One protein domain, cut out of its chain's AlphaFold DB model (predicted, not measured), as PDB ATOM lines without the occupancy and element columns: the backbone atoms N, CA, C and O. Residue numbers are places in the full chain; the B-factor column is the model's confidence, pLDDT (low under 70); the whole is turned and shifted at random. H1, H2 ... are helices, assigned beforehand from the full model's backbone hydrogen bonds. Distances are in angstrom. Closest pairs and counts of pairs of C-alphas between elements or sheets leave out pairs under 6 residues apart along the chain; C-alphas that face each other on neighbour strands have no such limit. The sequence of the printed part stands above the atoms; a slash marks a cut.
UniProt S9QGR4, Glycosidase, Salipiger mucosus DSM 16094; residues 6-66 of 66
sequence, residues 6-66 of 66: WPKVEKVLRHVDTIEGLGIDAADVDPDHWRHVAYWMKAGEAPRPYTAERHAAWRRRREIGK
ATOM      1  N   TRP A   6      20.981-133.335  45.254       81.12
ATOM      2  CA  TRP A   6      20.811-131.876  45.320       81.12
ATOM      3  C   TRP A   6      20.147-131.389  46.621       81.12
ATOM      4  O   TRP A   6      20.706-130.501  47.265       81.12
ATOM      5  N   PRO A   7      19.062-132.020  47.118       84.69
ATOM      6  CA  PRO A   7      18.444-131.607  48.381       84.69
ATOM      7  C   PRO A   7      19.368-131.765  49.596       84.69
ATOM      8  O   PRO A   7      19.215-131.067  50.596       84.69
ATOM      9  N   LYS A   8      20.326-132.700  49.544       82.25
ATOM     10  CA  LYS A   8      21.312-132.883  50.616       82.25
ATOM     11  C   LYS A   8      22.383-131.798  50.564       82.25
ATOM     12  O   LYS A   8      22.730-131.261  51.611       82.25
ATOM     13  N   VAL A   9      22.869-131.463  49.370       87.88
ATOM     14  CA  VAL A   9      23.828-130.365  49.165       87.88
ATOM     15  C   VAL A   9      23.226-129.039  49.627       87.88
ATOM     16  O   VAL A   9      23.853-128.338  50.409       87.88
ATOM     17  N   GLU A  10      21.982-128.743  49.253       91.00
ATOM     18  CA  GLU A  10      21.284-127.523  49.673       91.00
ATOM     19  C   GLU A  10      21.159-127.414  51.203       91.00
ATOM     20  O   GLU A  10      21.385-126.353  51.780       91.00
ATOM     21  N   LYS A  11      20.869-128.527  51.894       89.81
ATOM     22  CA  LYS A  11      20.839-128.560  53.366       89.81
ATOM     23  C   LYS A  11      22.208-128.272  53.988       89.81
ATOM     24  O   LYS A  11      22.252-127.613  55.025       89.81
ATOM     25  N   VAL A  12      23.296-128.766  53.389       90.25
ATOM     26  CA  VAL A  12      24.670-128.458  53.828       90.25
ATOM     27  C   VAL A  12      24.970-126.979  53.623       90.25
ATOM     28  O   VAL A  12      25.408-126.335  54.570       90.25
ATOM     29  N   LEU A  13      24.685-126.438  52.437       92.94
ATOM     30  CA  LEU A  13      24.942-125.031  52.118       92.94
ATOM     31  C   LEU A  13      24.165-124.092  53.042       92.94
ATOM     32  O   LEU A  13      24.765-123.224  53.653       92.94
ATOM     33  N   ARG A  14      22.881-124.356  53.302       93.25
ATOM     34  CA  ARG A  14      22.108-123.554  54.264       93.25
ATOM     35  C   ARG A  14      22.698-123.578  55.679       93.25
ATOM     36  O   ARG A  14      22.571-122.613  56.432       93.25
ATOM     37  N   HIS A  15      23.313-124.694  56.074       94.50
ATOM     38  CA  HIS A  15      23.986-124.796  57.372       94.50
ATOM     39  C   HIS A  15      25.296-124.004  57.393       94.50
ATOM     40  O   HIS A  15      25.604-123.390  58.410       94.50
ATOM     41  N   VAL A  16      26.027-123.982  56.275       94.75
ATOM     42  CA  VAL A  16      27.191-123.106  56.061       94.75
ATOM     43  C   VAL A  16      26.764-121.640  56.148       94.75
ATOM     44  O   VAL A  16      27.290-120.934  57.000       94.75
ATOM     45  N   ASP A  17      25.736-121.225  55.404       95.62
ATOM     46  CA  ASP A  17      25.224-119.847  55.416       95.62
ATOM     47  C   ASP A  17      24.821-119.400  56.831       95.62
ATOM     48  O   ASP A  17      25.055-118.265  57.242       95.62
ATOM     49  N   THR A  18      24.237-120.310  57.619       94.75
ATOM     50  CA  THR A  18      23.879-120.033  59.020       94.75
ATOM     51  C   THR A  18      25.115-119.772  59.882       94.75
ATOM     52  O   THR A  18      25.076-118.912  60.757       94.75
ATOM     53  N   ILE A  19      26.207-120.507  59.660       95.44
ATOM     54  CA  ILE A  19      27.471-120.317  60.382       95.44
ATOM     55  C   ILE A  19      28.139-119.010  59.951       95.44
ATOM     56  O   ILE A  19      28.563-118.232  60.804       95.44
ATOM     57  N   GLU A  20      28.190-118.750  58.648       95.38
ATOM     58  CA  GLU A  20      28.767-117.526  58.090       95.38
ATOM     59  C   GLU A  20      27.986-116.283  58.533       95.38
ATOM     60  O   GLU A  20      28.583-115.254  58.852       95.38
ATOM     61  N   GLY A  21      26.663-116.398  58.691       95.62
ATOM     62  CA  GLY A  21      25.811-115.364  59.284       95.62
ATOM     63  C   GLY A  21      26.153-115.014  60.740       95.62
ATOM     64  O   GLY A  21      25.791-113.936  61.207       95.62
ATOM     65  N   LEU A  22      26.888-115.876  61.454       92.75
ATOM     66  CA  LEU A  22      27.440-115.580  62.785       92.75
ATOM     67  C   LEU A  22      28.794-114.849  62.720       92.75
ATOM     68  O   LEU A  22      29.404-114.612  63.764       92.75
ATOM     69  N   GLY A  23      29.283-114.514  61.522       94.38
ATOM     70  CA  GLY A  23      30.606-113.923  61.301       94.38
ATOM     71  C   GLY A  23      31.755-114.919  61.473       94.38
ATOM     72  O   GLY A  23      32.880-114.517  61.766       94.38
ATOM     73  N   ILE A  24      31.471-116.216  61.348       95.06
ATOM     74  CA  ILE A  24      32.444-117.299  61.496       95.06
ATOM     75  C   ILE A  24      32.734-117.868  60.110       95.06
ATOM     76  O   ILE A  24      31.811-118.316  59.435       95.06
ATOM     77  N   ASP A  25      34.006-117.904  59.712       93.81
ATOM     78  CA  ASP A  25      34.404-118.627  58.504       93.81
ATOM     79  C   ASP A  25      34.117-120.125  58.696       93.81
ATOM     80  O   ASP A  25      34.589-120.756  59.650       93.81
ATOM     81  N   ALA A  26      33.324-120.702  57.793       92.69
ATOM     82  CA  ALA A  26      32.981-122.116  57.800       92.69
ATOM     83  C   ALA A  26      34.222-123.031  57.750       92.69
ATOM     84  O   ALA A  26      34.198-124.133  58.312       92.69
ATOM     85  N   ALA A  27      35.323-122.571  57.145       92.25
ATOM     86  CA  ALA A  27      36.604-123.273  57.119       92.25
ATOM     87  C   ALA A  27      37.314-123.294  58.487       92.25
ATOM     88  O   ALA A  27      38.111-124.196  58.755       92.25
ATOM     89  N   ASP A  28      36.999-122.349  59.377       93.38
ATOM     90  CA  ASP A  28      37.563-122.256  60.732       93.38
ATOM     91  C   ASP A  28      36.747-122.995  61.800       93.38
ATOM     92  O   ASP A  28      37.145-123.075  62.970       93.38
ATOM     93  N   VAL A  29      35.609-123.562  61.413       94.44
ATOM     94  CA  VAL A  29      34.759-124.378  62.278       94.44
ATOM     95  C   VAL A  29      35.479-125.656  62.709       94.44
ATOM     96  O   VAL A  29      36.269-126.250  61.980       94.44
ATOM     97  N   ASP A  30      35.150-126.103  63.918       93.94
ATOM     98  CA  ASP A  30      35.562-127.390  64.474       93.94
ATOM     99  C   ASP A  30      35.301-128.559  63.486       93.94
ATOM    100  O   ASP A  30      34.140-128.827  63.154       93.94
ATOM    101  N   PRO A  31      36.334-129.304  63.042       92.44
ATOM    102  CA  PRO A  31      36.169-130.462  62.161       92.44
ATOM    103  C   PRO A  31      35.216-131.534  62.710       92.44
ATOM    104  O   PRO A  31      34.531-132.208  61.936       92.44
ATOM    105  N   ASP A  32      35.124-131.689  64.034       93.38
ATOM    106  CA  ASP A  32      34.191-132.637  64.651       93.38
ATOM    107  C   ASP A  32      32.737-132.190  64.502       93.38
ATOM    108  O   ASP A  32      31.829-133.022  64.399       93.38
ATOM    109  N   HIS A  33      32.493-130.882  64.408       94.12
ATOM    110  CA  HIS A  33      31.172-130.364  64.067       94.12
ATOM    111  C   HIS A  33      30.776-130.743  62.638       94.12
ATOM    112  O   HIS A  33      29.650-131.189  62.425       94.12
ATOM    113  N   TRP A  34      31.694-130.684  61.672       94.12
ATOM    114  CA  TRP A  34      31.405-131.137  60.305       94.12
ATOM    115  C   TRP A  34      31.099-132.637  60.229       94.12
ATOM    116  O   TRP A  34      30.168-133.044  59.529       94.12
ATOM    117  N   ARG A  35      31.798-133.467  61.015       94.19
ATOM    118  CA  ARG A  35      31.469-134.900  61.154       94.19
ATOM    119  C   ARG A  35      30.070-135.108  61.731       94.19
ATOM    120  O   ARG A  35      29.317-135.940  61.227       94.19
ATOM    121  N   HIS A  36      29.706-134.327  62.747       94.06
ATOM    122  CA  HIS A  36      28.370-134.347  63.337       94.06
ATOM    123  C   HIS A  36      27.297-133.978  62.304       94.06
ATOM    124  O   HIS A  36      26.315-134.702  62.157       94.06
ATOM    125  N   VAL A  37      27.507-132.905  61.537       93.25
ATOM    126  CA  VAL A  37      26.588-132.475  60.473       93.25
ATOM    127  C   VAL A  37      26.385-133.584  59.440       93.25
ATOM    128  O   VAL A  37      25.245-133.942  59.137       93.25
ATOM    129  N   ALA A  38      27.471-134.186  58.952       91.12
ATOM    130  CA  ALA A  38      27.404-135.273  57.980       91.12
ATOM    131  C   ALA A  38      26.655-136.506  58.519       91.12
ATOM    132  O   ALA A  38      25.884-137.123  57.778       91.12
ATOM    133  N   TYR A  39      26.851-136.846  59.797       93.00
ATOM    134  CA  TYR A  39      26.163-137.955  60.459       93.00
ATOM    135  C   TYR A  39      24.646-137.731  60.531       93.00
ATOM    136  O   TYR A  39      23.883-138.571  60.052       93.00
ATOM    137  N   TRP A  40      24.199-136.578  61.041       90.88
ATOM    138  CA  TRP A  40      22.765-136.272  61.152       90.88
ATOM    139  C   TRP A  40      22.091-136.139  59.787       90.88
ATOM    140  O   TRP A  40      21.021-136.703  59.569       90.88
ATOM    141  N   MET A  41      22.756-135.514  58.815       88.31
ATOM    142  CA  MET A  41      22.215-135.416  57.459       88.31
ATOM    143  C   MET A  41      22.138-136.766  56.743       88.31
ATOM    144  O   MET A  41      21.290-136.940  55.869       88.31
ATOM    145  N   LYS A  42      23.001-137.734  57.082       87.38
ATOM    146  CA  LYS A  42      22.865-139.118  56.602       87.38
ATOM    147  C   LYS A  42      21.661-139.812  57.244       87.38
ATOM    148  O   LYS A  42      20.998-140.583  56.561       87.38
ATOM    149  N   ALA A  43      21.373-139.515  58.509       88.50
ATOM    150  CA  ALA A  43      20.193-140.009  59.214       88.50
ATOM    151  C   ALA A  43      18.878-139.328  58.773       88.50
ATOM    152  O   ALA A  43      17.810-139.756  59.188       88.50
ATOM    153  N   GLY A  44      18.939-138.297  57.917       86.44
ATOM    154  CA  GLY A  44      17.763-137.547  57.453       86.44
ATOM    155  C   GLY A  44      17.298-136.450  58.415       86.44
ATOM    156  O   GLY A  44      16.300-135.785  58.153       86.44
ATOM    157  N   GLU A  45      18.058-136.226  59.478       88.12
ATOM    158  CA  GLU A  45      17.738-135.350  60.598       88.12
ATOM    159  C   GLU A  45      18.465-134.001  60.496       88.12
ATOM    160  O   GLU A  45      19.469-133.849  59.786       88.12
ATOM    161  N   ALA A  46      17.968-133.001  61.227       85.88
ATOM    162  CA  ALA A  46      18.593-131.684  61.275       85.88
ATOM    163  C   ALA A  46      19.823-131.690  62.206       85.88
ATOM    164  O   ALA A  46      19.718-132.109  63.362       85.88
ATOM    165  N   PRO A  47      20.995-131.209  61.751       89.75
ATOM    166  CA  PRO A  47      22.151-131.071  62.626       89.75
ATOM    167  C   PRO A  47      21.917-129.982  63.675       89.75
ATOM    168  O   PRO A  47      21.176-129.022  63.463       89.75
ATOM    169  N   ARG A  48      22.618-130.092  64.804       91.50
ATOM    170  CA  ARG A  48      22.605-129.037  65.822       91.50
ATOM    171  C   ARG A  48      23.223-127.743  65.269       91.50
ATOM    172  O   ARG A  48      24.238-127.824  64.567       91.50
ATOM    173  N   PRO A  49      22.673-126.563  65.609       90.19
ATOM    174  CA  PRO A  49      23.258-125.291  65.208       90.19
ATOM    175  C   PRO A  49      24.660-125.134  65.804       90.19
ATOM    176  O   PRO A  49      24.944-125.599  66.913       90.19
ATOM    177  N   TYR A  50      25.551-124.495  65.051       94.25
ATOM    178  CA  TYR A  50      26.839-124.065  65.582       94.25
ATOM    179  C   TYR A  50      26.652-122.744  66.323       94.25
ATOM    180  O   TYR A  50      25.891-121.892  65.874       94.25
ATOM    181  N   THR A  51      27.332-122.569  67.452       93.56
ATOM    182  CA  THR A  51      27.215-121.356  68.267       93.56
ATOM    183  C   THR A  51      28.563-120.660  68.391       93.56
ATOM    184  O   THR A  51      29.618-121.302  68.352       93.56
ATOM    185  N   ALA A  52      28.529-119.342  68.599       92.56
ATOM    186  CA  ALA A  52      29.729-118.544  68.837       92.56
ATOM    187  C   ALA A  52      30.521-119.036  70.066       92.56
ATOM    188  O   ALA A  52      31.749-119.081  70.034       92.56
ATOM    189  N   GLU A  53      29.837-119.488  71.121       93.31
ATOM    190  CA  GLU A  53      30.466-120.066  72.317       93.31
ATOM    191  C   GLU A  53      31.251-121.341  71.990       93.31
ATOM    192  O   GLU A  53      32.397-121.509  72.417       93.31
ATOM    193  N   ARG A  54      30.663-122.231  71.175       93.88
ATOM    194  CA  ARG A  54      31.341-123.448  70.718       93.88
ATOM    195  C   ARG A  54      32.561-123.106  69.870       93.88
ATOM    196  O   ARG A  54      33.598-123.753  70.019       93.88
ATOM    197  N   HIS A  55      32.458-122.079  69.029       94.81
ATOM    198  CA  HIS A  55      33.581-121.589  68.241       94.81
ATOM    199  C   HIS A  55      34.707-121.023  69.112       94.81
ATOM    200  O   HIS A  55      35.870-121.375  68.920       94.81
ATOM    201  N   ALA A  56      34.382-120.222  70.128       93.31
ATOM    202  CA  ALA A  56      35.368-119.706  71.074       93.31
ATOM    203  C   ALA A  56      36.097-120.844  71.808       93.31
ATOM    204  O   ALA A  56      37.328-120.846  71.883       93.31
ATOM    205  N   ALA A  57      35.362-121.857  72.281       94.06
ATOM    206  CA  ALA A  57      35.944-123.031  72.930       94.06
ATOM    207  C   ALA A  57      36.826-123.868  71.984       94.06
ATOM    208  O   ALA A  57      37.804-124.476  72.424       94.06
ATOM    209  N   TRP A  58      36.488-123.923  70.695       93.81
ATOM    210  CA  TRP A  58      37.314-124.554  69.664       93.81
ATOM    211  C   TRP A  58      38.608-123.774  69.416       93.81
ATOM    212  O   TRP A  58      39.686-124.368  69.457       93.81
ATOM    213  N   ARG A  59      38.537-122.445  69.249       92.81
ATOM    214  CA  ARG A  59      39.734-121.610  69.051       92.81
ATOM    215  C   ARG A  59      40.724-121.742  70.204       92.81
ATOM    216  O   ARG A  59      41.902-121.971  69.957       92.81
ATOM    217  N   ARG A  60      40.244-121.725  71.452       92.12
ATOM    218  CA  ARG A  60      41.093-121.954  72.636       92.12
ATOM    219  C   ARG A  60      41.786-123.316  72.619       92.12
ATOM    220  O   ARG A  60      42.957-123.407  72.962       92.12
ATOM    221  N   ARG A  61      41.093-124.374  72.188       90.19
ATOM    222  CA  ARG A  61      41.693-125.712  72.054       90.19
ATOM    223  C   ARG A  61      42.747-125.771  70.947       90.19
ATOM    224  O   ARG A  61      43.777-126.404  71.153       90.19
ATOM    225  N   ARG A  62      42.529-125.084  69.816       87.75
ATOM    226  CA  ARG A  62      43.549-124.947  68.760       87.75
ATOM    227  C   ARG A  62      44.793-124.202  69.239       87.75
ATOM    228  O   ARG A  62      45.889-124.591  68.859       87.75
ATOM    229  N   GLU A  63      44.633-123.168  70.064       84.69
ATOM    230  CA  GLU A  63      45.756-122.400  70.629       84.69
ATOM    231  C   GLU A  63      46.627-123.241  71.577       84.69
ATOM    232  O   GLU A  63      47.838-123.068  71.584       84.69
ATOM    233  N   ILE A  64      46.029-124.160  72.346       80.00
ATOM    234  CA  ILE A  64      46.743-125.017  73.314       80.00
ATOM    235  C   ILE A  64      47.463-126.194  72.631       80.00
ATOM    236  O   ILE A  64      48.447-126.704  73.155       80.00
ATOM    237  N   GLY A  65      46.968-126.651  71.477       64.94
ATOM    238  CA  GLY A  65      47.564-127.754  70.715       64.94
ATOM    239  C   GLY A  65      48.747-127.363  69.819       64.94
ATOM    240  O   GLY A  65      49.157-128.188  69.003       64.94
ATOM    241  N   LYS A  66      49.239-126.122  69.919       52.91
ATOM    242  CA  LYS A  66      50.386-125.592  69.173       52.91
ATOM    243  C   LYS A  66      51.602-125.482  70.085       52.91
ATOM    244  O   LYS A  66      52.707-125.783  69.587       52.91
TER     245      LYS A  66
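Overview. This is residues 6 to 66 of the 66 residues of the protein "Glycosidase" of Salipiger mucosus DSM 16094 (UniProt S9QGR4). H1 and H2 run back past each other as an open V, narrow where H1 begins and H2 ends, and H3 lies beyond the wide end, extending the length. Between H2 and H3 the stretch of residues 43 to 51 runs back across the gap of the V. The printed part has 61 residues with three named helices, in the order H1, H2, H3, and no named strand; the class is all helix. It is only just compact, close to loose, with a radius of gyration of the C-alphas of 12.2 A, and elongated, with spans of 38 by 22 by 16 A.

Along the chain. H1, residues 6 to 20, begins at C-alpha 6 (20.811, -131.876, 45.320) and measures 20.8 A from first to last C-alpha. H2, residues 31 to 42, measures 16.8 A and begins at C-alpha 31 (36.169, -130.462, 62.161). H3, residues 52 to 64, measures 18.7 A and ends at C-alpha 64 (46.743, -125.017, 73.314).

Arrangement. H1 and H2 are close but not clearly touching, with 2 pairs of C-alphas within 8 A. Their closest C-alphas, those of Lys 8 and Met 41, are 7.4 A apart. They run opposite ways at a shallow tilt of 34 degrees, only just short of steep. H3 is apart from H1 and also apart from H2. In H1, H2 and H3 every O i to N i+4 pair is within hydrogen-bond range.

Size, cuts and confidence. The two C-alphas farthest apart, those of Trp 6 and Ile 64, are 38.8 A apart. The printed part has no cut. The links from H1 to H2, 10 residues, and from H2 to H3, 9 residues, are short. The mean pLDDT of the printed part is 90.5, and residues 65 to 66 are under 70; Lys 66 is the chain's last residue.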